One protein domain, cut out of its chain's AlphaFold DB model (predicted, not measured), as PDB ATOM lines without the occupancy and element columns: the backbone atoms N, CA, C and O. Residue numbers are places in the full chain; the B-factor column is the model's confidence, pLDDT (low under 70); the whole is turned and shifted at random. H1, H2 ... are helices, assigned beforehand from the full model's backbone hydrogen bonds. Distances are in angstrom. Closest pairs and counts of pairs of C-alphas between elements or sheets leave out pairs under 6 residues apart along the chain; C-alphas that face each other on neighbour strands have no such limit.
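Overview. This is residues 37 to 89 and 110 to 124 of the 356 residues of an uncharacterized protein of Pseudorhodoferax sp. Leaf265 (UniProt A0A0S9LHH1). The longest helix, H3, crosses H2 steeply, while H4 meets H3 near Ala 78 and the short H1 packs on H4. The printed part has 68 residues with four named helices, in the order H1, H2, H3, H4, and is all helix. It is compact, with a radius of gyration of the C-alphas of 10.7 A and spans of 30 by 22 by 16 A.

Arrangement. Start at H3, residues 75 to 89. It touches H2, residues 53 to 66, at a steep tilt of 63 degrees, opposite ways; the closest C-alphas, of Ala 59 and Glu 84, are 5.7 A apart. H4, residues 115 to 123, touches H3 at a steep tilt of 52 degrees, opposite ways, with the closest C-alphas, of Ala 78 and Leu 122, 5.9 A apart. H1, residues 42 to 46, touches H4, the closest C-alphas being Ser 45 and Ala 119 at 5.6 A. In these four, every O i to N i+4 pair is within hydrogen-bond range.

Along the chain. Find C-alpha 75 at (47.571, 48.254, -18.116); H3 runs 21.1 A to C-alpha 89 at (40.366, 28.788, -21.844). First to last C-alpha, H2 measures 19.7 A, H4 12.3 A and H1 6.0 A.

Size, cuts and confidence. Residues 90 to 109 are cut out, a gap of 16.3 A between C-alphas 89 and 110. The links H1 to H2 and H2 to H3 are short. Confidence is under 70 at residues 110 to 111.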
ATOM      1  N   THR A  37      53.763  47.893 -11.149       95.06
ATOM      2  CA  THR A  37      52.375  47.469 -10.977       95.06
ATOM      3  C   THR A  37      51.457  48.289 -11.875       95.06
ATOM      4  O   THR A  37      51.390  49.516 -11.783       95.06
ATOM      5  N   ASN A  38      50.683  47.604 -12.710       96.06
ATOM      6  CA  ASN A  38      49.766  48.261 -13.628       96.06
ATOM      7  C   ASN A  38      48.467  48.750 -12.944       96.06
ATOM      8  O   ASN A  38      48.235  48.605 -11.735       96.06
ATOM      9  N   GLY A  39      47.611  49.395 -13.739       95.31
ATOM     10  CA  GLY A  39      46.334  49.966 -13.312       95.31
ATOM     11  C   GLY A  39      45.124  49.042 -13.477       95.31
ATOM     12  O   GLY A  39      44.003  49.539 -13.396       95.31
ATOM     13  N   LEU A  40      45.309  47.742 -13.736       94.06
ATOM     14  CA  LEU A  40      44.203  46.799 -13.911       94.06
ATOM     15  C   LEU A  40      43.398  46.689 -12.607       94.06
ATOM     16  O   LEU A  40      43.948  46.453 -11.528       94.06
ATOM     17  N   SER A  41      42.086  46.892 -12.690       91.44
ATOM     18  CA  SER A  41      41.209  46.806 -11.518       91.44
ATOM     19  C   SER A  41      40.870  45.355 -11.158       91.44
ATOM     20  O   SER A  41      40.898  44.468 -12.011       91.44
ATOM     21  N   ARG A  42      40.464  45.106  -9.903       87.19
ATOM     22  CA  ARG A  42      40.040  43.765  -9.450       87.19
ATOM     23  C   ARG A  42      38.911  43.199 -10.315       87.19
ATOM     24  O   ARG A  42      39.002  42.057 -10.740       87.19
ATOM     25  N   ALA A  43      37.923  44.025 -10.668       89.44
ATOM     26  CA  ALA A  43      36.835  43.626 -11.559       89.44
ATOM     27  C   ALA A  43      37.337  43.205 -12.950       89.44
ATOM     28  O   ALA A  43      36.781  42.298 -13.562       89.44
ATOM     29  N   GLU A  44      38.394  43.840 -13.468       91.12
ATOM     30  CA  GLU A  44      38.988  43.431 -14.737       91.12
ATOM     31  C   GLU A  44      39.755  42.109 -14.611       91.12
ATOM     32  O   GLU A  44      39.608  41.269 -15.499       91.12
ATOM     33  N   SER A  45      40.499  41.907 -13.517       89.75
ATOM     34  CA  SER A  45      41.184  40.644 -13.199       89.75
ATOM     35  C   SER A  45      40.211  39.482 -12.988       89.75
ATOM     36  O   SER A  45      40.476  38.361 -13.420       89.75
ATOM     37  N   ASP A  46      39.056  39.736 -12.372       88.44
ATOM     38  CA  ASP A  46      38.045  38.713 -12.097       88.44
ATOM     39  C   ASP A  46      37.397  38.170 -13.383       88.44
ATOM     40  O   ASP A  46      36.961  37.020 -13.394       88.44
ATOM     41  N   ARG A  47      37.410  38.940 -14.485       89.50
ATOM     42  CA  ARG A  47      36.958  38.482 -15.815       89.50
ATOM     43  C   ARG A  47      37.899  37.469 -16.464       89.50
ATOM     44  O   ARG A  47      37.480  36.788 -17.399       89.50
ATOM     45  N   ALA A  48      39.156  37.389 -16.027       90.56
ATOM     46  CA  ALA A  48      40.054  36.356 -16.521       90.56
ATOM     47  C   ALA A  48      39.558  34.972 -16.058       90.56
ATOM     48  O   ALA A  48      39.157  34.836 -14.891       90.56
ATOM     49  N   PRO A  49      39.601  33.952 -16.939       91.88
ATOM     50  CA  PRO A  49      39.246  32.577 -16.585       91.88
ATOM     51  C   PRO A  49      40.185  32.024 -15.499       91.88
ATOM     52  O   PRO A  49      41.135  32.689 -15.093       91.88
ATOM     53  N   SER A  50      39.941  30.802 -15.026       89.12
ATOM     54  CA  SER A  50      40.945  30.095 -14.215       89.12
ATOM     55  C   SER A  50      42.160  29.752 -15.075       89.12
ATOM     56  O   SER A  50      41.995  29.352 -16.230       89.12
ATOM     57  N   PHE A  51      43.370  29.899 -14.535       89.62
ATOM     58  CA  PHE A  51      44.610  29.557 -15.233       89.62
ATOM     59  C   PHE A  51      45.737  29.200 -14.252       89.62
ATOM     60  O   PHE A  51      45.731  29.631 -13.099       89.62
ATOM     61  N   SER A  52      46.714  28.429 -14.736       89.88
ATOM     62  CA  SER A  52      47.979  28.130 -14.046       89.88
ATOM     63  C   SER A  52      49.068  29.157 -14.378       89.88
ATOM     64  O   SER A  52      48.960  29.879 -15.377       89.88
ATOM     65  N   LEU A  53      50.170  29.178 -13.616       89.81
ATOM     66  CA  LEU A  53      51.350  29.989 -13.969       89.81
ATOM     67  C   LEU A  53      51.942  29.622 -15.342       89.81
ATOM     68  O   LEU A  53      52.413  30.505 -16.055       89.81
ATOM     69  N   ASP A  54      51.871  28.356 -15.759       89.88
ATOM     70  CA  ASP A  54      52.323  27.926 -17.093       89.88
ATOM     71  C   ASP A  54      51.425  28.459 -18.216       89.88
ATOM     72  O   ASP A  54      51.901  28.905 -19.267       89.88
ATOM     73  N   THR A  55      50.109  28.460 -17.984       92.12
ATOM     74  CA  THR A  55      49.137  29.045 -18.919       92.12
ATOM     75  C   THR A  55      49.353  30.553 -19.024       92.12
ATOM     76  O   THR A  55      49.353  31.107 -20.125       92.12
ATOM     77  N   PHE A  56      49.609  31.212 -17.890       94.94
ATOM     78  CA  PHE A  56      49.977  32.621 -17.844       94.94
ATOM     79  C   PHE A  56      51.264  32.909 -18.625       94.94
ATOM     80  O   PHE A  56      51.265  33.805 -19.464       94.94
ATOM     81  N   ALA A  57      52.333  32.134 -18.416       94.69
ATOM     82  CA  ALA A  57      53.595  32.308 -19.136       94.69
ATOM     83  C   ALA A  57      53.416  32.140 -20.655       94.69
ATOM     84  O   ALA A  57      53.917  32.947 -21.438       94.69
ATOM     85  N   THR A  58      52.603  31.166 -21.071       95.31
ATOM     86  CA  THR A  58      52.239  30.973 -22.484       95.31
ATOM     87  C   THR A  58      51.508  32.191 -23.055       95.31
ATOM     88  O   THR A  58      51.820  32.640 -24.161       95.31
ATOM     89  N   ALA A  59      50.536  32.744 -22.321       97.12
ATOM     90  CA  ALA A  59      49.837  33.961 -22.729       97.12
ATOM     91  C   ALA A  59      50.792  35.162 -22.799       97.12
ATOM     92  O   ALA A  59      50.757  35.919 -23.769       97.12
ATOM     93  N   PHE A  60      51.685  35.296 -21.816       98.06
ATOM     94  CA  PHE A  60      52.712  36.334 -21.761       98.06
ATOM     95  C   PHE A  60      53.595  36.334 -23.005       98.06
ATOM     96  O   PHE A  60      53.735  37.369 -23.661       98.06
ATOM     97  N   ASP A  61      54.127  35.172 -23.381       98.12
ATOM     98  CA  ASP A  61      54.973  35.036 -24.564       98.12
ATOM     99  C   ASP A  61      54.233  35.382 -25.858       98.12
ATOM    100  O   ASP A  61      54.779  36.084 -26.715       98.12
ATOM    101  N   ARG A  62      52.969  34.964 -25.985       98.25
ATOM    102  CA  ARG A  62      52.146  35.265 -27.165       98.25
ATOM    103  C   ARG A  62      51.799  36.744 -27.278       98.25
ATOM    104  O   ARG A  62      51.913  37.298 -28.370       98.25
ATOM    105  N   VAL A  63      51.420  37.397 -26.178       98.44
ATOM    106  CA  VAL A  63      51.129  38.840 -26.176       98.44
ATOM    107  C   VAL A  63      52.397  39.636 -26.471       98.44
ATOM    108  O   VAL A  63      52.365  40.523 -27.321       98.44
ATOM    109  N   ARG A  64      53.530  39.282 -25.850       98.19
ATOM    110  CA  ARG A  64      54.831  39.913 -26.113       98.19
ATOM    111  C   ARG A  64      55.243  39.794 -27.581       98.19
ATOM    112  O   ARG A  64      55.717  40.770 -28.154       98.19
ATOM    113  N   ALA A  65      55.052  38.625 -28.193       98.19
ATOM    114  CA  ALA A  65      55.368  38.408 -29.604       98.19
ATOM    115  C   ALA A  65      54.413  39.164 -30.546       98.19
ATOM    116  O   ALA A  65      54.852  39.712 -31.554       98.19
ATOM    117  N   ALA A  66      53.118  39.206 -30.220       98.06
ATOM    118  CA  ALA A  66      52.106  39.870 -31.040       98.06
ATOM    119  C   ALA A  66      52.132  41.404 -30.916       98.06
ATOM    120  O   ALA A  66      51.758  42.099 -31.859       98.06
ATOM    121  N   GLN A  67      52.547  41.934 -29.762       97.50
ATOM    122  CA  GLN A  67      52.526  43.365 -29.442       97.50
ATOM    123  C   GLN A  67      53.871  43.820 -28.838       97.50
ATOM    124  O   GLN A  67      53.922  44.249 -27.686       97.50
ATOM    125  N   PRO A  68      54.980  43.756 -29.601       96.44
ATOM    126  CA  PRO A  68      56.331  43.981 -29.072       96.44
ATOM    127  C   PRO A  68      56.598  45.420 -28.610       96.44
ATOM    128  O   PRO A  68      57.540  45.658 -27.859       96.44
ATOM    129  N   THR A  69      55.796  46.391 -29.054       96.88
ATOM    130  CA  THR A  69      55.912  47.802 -28.655       96.88
ATOM    131  C   THR A  69      55.196  48.116 -27.344       96.88
ATOM    132  O   THR A  69      55.372  49.205 -26.797       96.88
ATOM    133  N   LEU A  70      54.376  47.192 -26.839       96.56
ATOM    134  CA  LEU A  70      53.597  47.400 -25.632       96.56
ATOM    135  C   LEU A  70      54.463  47.136 -24.400       96.56
ATOM    136  O   LEU A  70      55.030  46.053 -24.242       96.56
ATOM    137  N   ALA A  71      54.557  48.118 -23.503       97.62
ATOM    138  CA  ALA A  71      55.294  47.943 -22.258       97.62
ATOM    139  C   ALA A  71      54.645  46.832 -21.418       97.62
ATOM    140  O   ALA A  71      53.453  46.891 -21.123       97.62
ATOM    141  N   GLN A  72      55.426  45.834 -21.002       97.38
ATOM    142  CA  GLN A  72      54.926  44.642 -20.293       97.38
ATOM    143  C   GLN A  72      54.355  44.957 -18.896       97.38
ATOM    144  O   GLN A  72      53.614  44.161 -18.323       97.38
ATOM    145  N   THR A  73      54.675  46.136 -18.363       96.75
ATOM    146  CA  THR A  73      54.158  46.695 -17.106       96.75
ATOM    147  C   THR A  73      52.931  47.590 -17.302       96.75
ATOM    148  O   THR A  73      52.392  48.117 -16.336       96.75
ATOM    149  N   SER A  74      52.470  47.797 -18.541       97.62
ATOM    150  CA  SER A  74      51.313  48.652 -18.825       97.62
ATOM    151  C   SER A  74      49.982  47.954 -18.539       97.62
ATOM    152  O   SER A  74      49.858  46.726 -18.596       97.62
ATOM    153  N   THR A  75      48.946  48.754 -18.280       97.69
ATOM    154  CA  THR A  75      47.571  48.254 -18.116       97.69
ATOM    155  C   THR A  75      47.049  47.644 -19.415       97.69
ATOM    156  O   THR A  75      46.303  46.668 -19.401       97.69
ATOM    157  N   GLU A  76      47.459  48.190 -20.554       98.06
ATOM    158  CA  GLU A  76      47.117  47.702 -21.885       98.06
ATOM    159  C   GLU A  76      47.680  46.294 -22.112       98.06
ATOM    160  O   GLU A  76      46.958  45.427 -22.606       98.06
ATOM    161  N   PHE A  77      48.922  46.032 -21.683       98.38
ATOM    162  CA  PHE A  77      49.517  44.694 -21.759       98.38
ATOM    163  C   PHE A  77      48.768  43.709 -20.867       98.38
ATOM    164  O   PHE A  77      48.418  42.617 -21.309       98.38
ATOM    165  N   ALA A  78      48.421  44.120 -19.648       97.69
ATOM    166  CA  ALA A  78      47.618  43.305 -18.743       97.69
ATOM    167  C   ALA A  78      46.229  42.970 -19.317       97.69
ATOM    168  O   ALA A  78      45.785  41.826 -19.246       97.69
ATOM    169  N   ARG A  79      45.555  43.926 -19.968       97.94
ATOM    170  CA  ARG A  79      44.283  43.672 -20.670       97.94
ATOM    171  C   ARG A  79      44.454  42.712 -21.847       97.94
ATOM    172  O   ARG A  79      43.607  41.840 -22.039       97.94
ATOM    173  N   ALA A  80      45.542  42.841 -22.608       97.94
ATOM    174  CA  ALA A  80      45.866  41.907 -23.683       97.94
ATOM    175  C   ALA A  80      46.119  40.484 -23.148       97.94
ATOM    176  O   ALA A  80      45.666  39.521 -23.763       97.94
ATOM    177  N   LEU A  81      46.745  40.346 -21.972       97.81
ATOM    178  CA  LEU A  81      46.889  39.053 -21.294       97.81
ATOM    179  C   LEU A  81      45.544  38.450 -20.912       97.81
ATOM    180  O   LEU A  81      45.315  37.280 -21.197       97.81
ATOM    181  N   VAL A  82      44.637  39.230 -20.318       96.88
ATOM    182  CA  VAL A  82      43.285  38.751 -19.979       96.88
ATOM    183  C   VAL A  82      42.561  38.229 -21.226       96.88
ATOM    184  O   VAL A  82      41.936  37.169 -21.174       96.88
ATOM    185  N   ALA A  83      42.682  38.928 -22.357       96.19
ATOM    186  CA  ALA A  83      42.099  38.490 -23.623       96.19
ATOM    187  C   ALA A  83      42.739  37.194 -24.158       96.19
ATOM    188  O   ALA A  83      42.019  36.288 -24.579       96.19
ATOM    189  N   GLU A  84      44.069  37.066 -24.115       96.88
ATOM    190  CA  GLU A  84      44.758  35.847 -24.566       96.88
ATOM    191  C   GLU A  84      44.469  34.650 -23.649       96.88
ATOM    192  O   GLU A  84      44.224  33.548 -24.136       96.88
ATOM    193  N   LEU A  85      44.399  34.861 -22.333       95.38
ATOM    194  CA  LEU A  85      43.972  33.845 -21.366       95.38
ATOM    195  C   LEU A  85      42.545  33.358 -21.654       95.38
ATOM    196  O   LEU A  85      42.293  32.154 -21.664       95.38
ATOM    197  N   ALA A  86      41.619  34.271 -21.962       93.88
ATOM    198  CA  ALA A  86      40.264  33.913 -22.380       93.88
ATOM    199  C   ALA A  86      40.239  33.114 -23.692       93.88
ATOM    200  O   ALA A  86      39.379  32.254 -23.867       93.88
ATOM    201  N   ARG A  87      41.194  33.350 -24.602       92.81
ATOM    202  CA  ARG A  87      41.352  32.573 -25.841       92.81
ATOM    203  C   ARG A  87      41.959  31.188 -25.603       92.81
ATOM    204  O   ARG A  87      41.700  30.277 -26.384       92.81
ATOM    205  N   LEU A  88      42.759  31.028 -24.552       90.12
ATOM    206  CA  LEU A  88      43.331  29.745 -24.130       90.12
ATOM    207  C   LEU A  88      42.317  28.867 -23.374       90.12
ATOM    208  O   LEU A  88      42.357  27.644 -23.494       90.12
ATOM    209  N   ALA A  89      41.373  29.478 -22.654       80.62
ATOM    210  CA  ALA A  89      40.366  28.788 -21.844       80.62
ATOM    211  C   ALA A  89      39.439  27.778 -22.570       80.62
ATOM    212  O   ALA A  89      39.058  26.799 -21.929       80.62
ATOM    213  N   PHE A 110      50.059  25.650  -7.752       59.75
ATOM    214  CA  PHE A 110      50.087  26.542  -8.927       59.75
ATOM    215  C   PHE A 110      49.394  25.981 -10.180       59.75
ATOM    216  O   PHE A 110      49.389  26.643 -11.227       59.75
ATOM    217  N   GLN A 111      48.780  24.791 -10.102       65.69
ATOM    218  CA  GLN A 111      47.964  24.245 -11.198       65.69
ATOM    219  C   GLN A 111      46.712  25.092 -11.475       65.69
ATOM    220  O   GLN A 111      46.226  25.121 -12.606       65.69
ATOM    221  N   SER A 112      46.223  25.840 -10.482       76.12
ATOM    222  CA  SER A 112      45.223  26.889 -10.672       76.12
ATOM    223  C   SER A 112      45.422  27.986  -9.637       76.12
ATOM    224  O   SER A 112      45.332  27.713  -8.446       76.12
ATOM    225  N   LEU A 113      45.619  29.224 -10.095       86.81
ATOM    226  CA  LEU A 113      45.750  30.363  -9.191       86.81
ATOM    227  C   LEU A 113      44.438  30.647  -8.454       86.81
ATOM    228  O   LEU A 113      43.362  30.672  -9.066       86.81
ATOM    229  N   ASN A 114      44.538  30.928  -7.158       86.69
ATOM    230  CA  ASN A 114      43.426  31.440  -6.374       86.69
ATOM    231  C   ASN A 114      43.110  32.912  -6.756       86.69
ATOM    232  O   ASN A 114      43.859  33.553  -7.506       86.69
ATOM    233  N   PRO A 115      41.977  33.482  -6.308       87.62
ATOM    234  CA  PRO A 115      41.587  34.842  -6.686       87.62
ATOM    235  C   PRO A 115      42.596  35.935  -6.293       87.62
ATOM    236  O   PRO A 115      42.734  36.921  -7.025       87.62
ATOM    237  N   GLU A 116      43.298  35.786  -5.168       88.25
ATOM    238  CA  GLU A 116      44.299  36.744  -4.687       88.25
ATOM    239  C   GLU A 116      45.570  36.683  -5.540       88.25
ATOM    240  O   GLU A 116      46.047  37.718  -6.015       88.25
ATOM    241  N   GLU A 117      46.061  35.476  -5.819       90.50
ATOM    242  CA  GLU A 117      47.186  35.233  -6.722       90.50
ATOM    243  C   GLU A 117      46.890  35.752  -8.129       90.50
ATOM    244  O   GLU A 117      47.700  36.478  -8.709       90.50
ATOM    245  N   LYS A 118      45.699  35.449  -8.665       92.06
ATOM    246  CA  LYS A 118      45.256  35.909  -9.988       92.06
ATOM    247  C   LYS A 118      45.295  37.431 -10.090       92.06
ATOM    248  O   LYS A 118      45.769  37.974 -11.091       92.06
ATOM    249  N   ALA A 119      44.808  38.125  -9.061       91.44
ATOM    250  CA  ALA A 119      44.826  39.581  -9.027       91.44
ATOM    251  C   ALA A 119      46.262  40.134  -9.024       91.44
ATOM    252  O   ALA A 119      46.549  41.054  -9.792       91.44
ATOM    253  N   LEU A 120      47.166  39.559  -8.222       93.56
ATOM    254  CA  LEU A 120      48.570  39.978  -8.164       93.56
ATOM    255  C   LEU A 120      49.319  39.718  -9.472       93.56
ATOM    256  O   LEU A 120      50.022  40.608  -9.954       93.56
ATOM    257  N   VAL A 121      49.144  38.529 -10.053       94.69
ATOM    258  CA  VAL A 121      49.810  38.092 -11.285       94.69
ATOM    259  C   VAL A 121      49.428  38.976 -12.470       94.69
ATOM    260  O   VAL A 121      50.299  39.434 -13.208       94.69
ATOM    261  N   LEU A 122      48.138  39.291 -12.622       95.94
ATOM    262  CA  LEU A 122      47.674  40.176 -13.694       95.94
ATOM    263  C   LEU A 122      48.077  41.639 -13.464       95.94
ATOM    264  O   LEU A 122      48.333  42.357 -14.432       95.94
ATOM    265  N   ALA A 123      48.176  42.084 -12.209       95.75
ATOM    266  CA  ALA A 123      48.649  43.427 -11.870       95.75
ATOM    267  C   ALA A 123      50.177  43.590 -12.009       95.75
ATOM    268  O   ALA A 123      50.658  44.715 -12.147       95.75
ATOM    269  N   ASN A 124      50.944  42.492 -12.002       97.25
ATOM    270  CA  ASN A 124      52.411  42.502 -12.067       97.25
ATOM    271  C   ASN A 124      52.958  41.454 -13.059       97.25
ATOM    272  O   ASN A 124      53.638  40.506 -12.649       97.25
TER     273      ASN A 124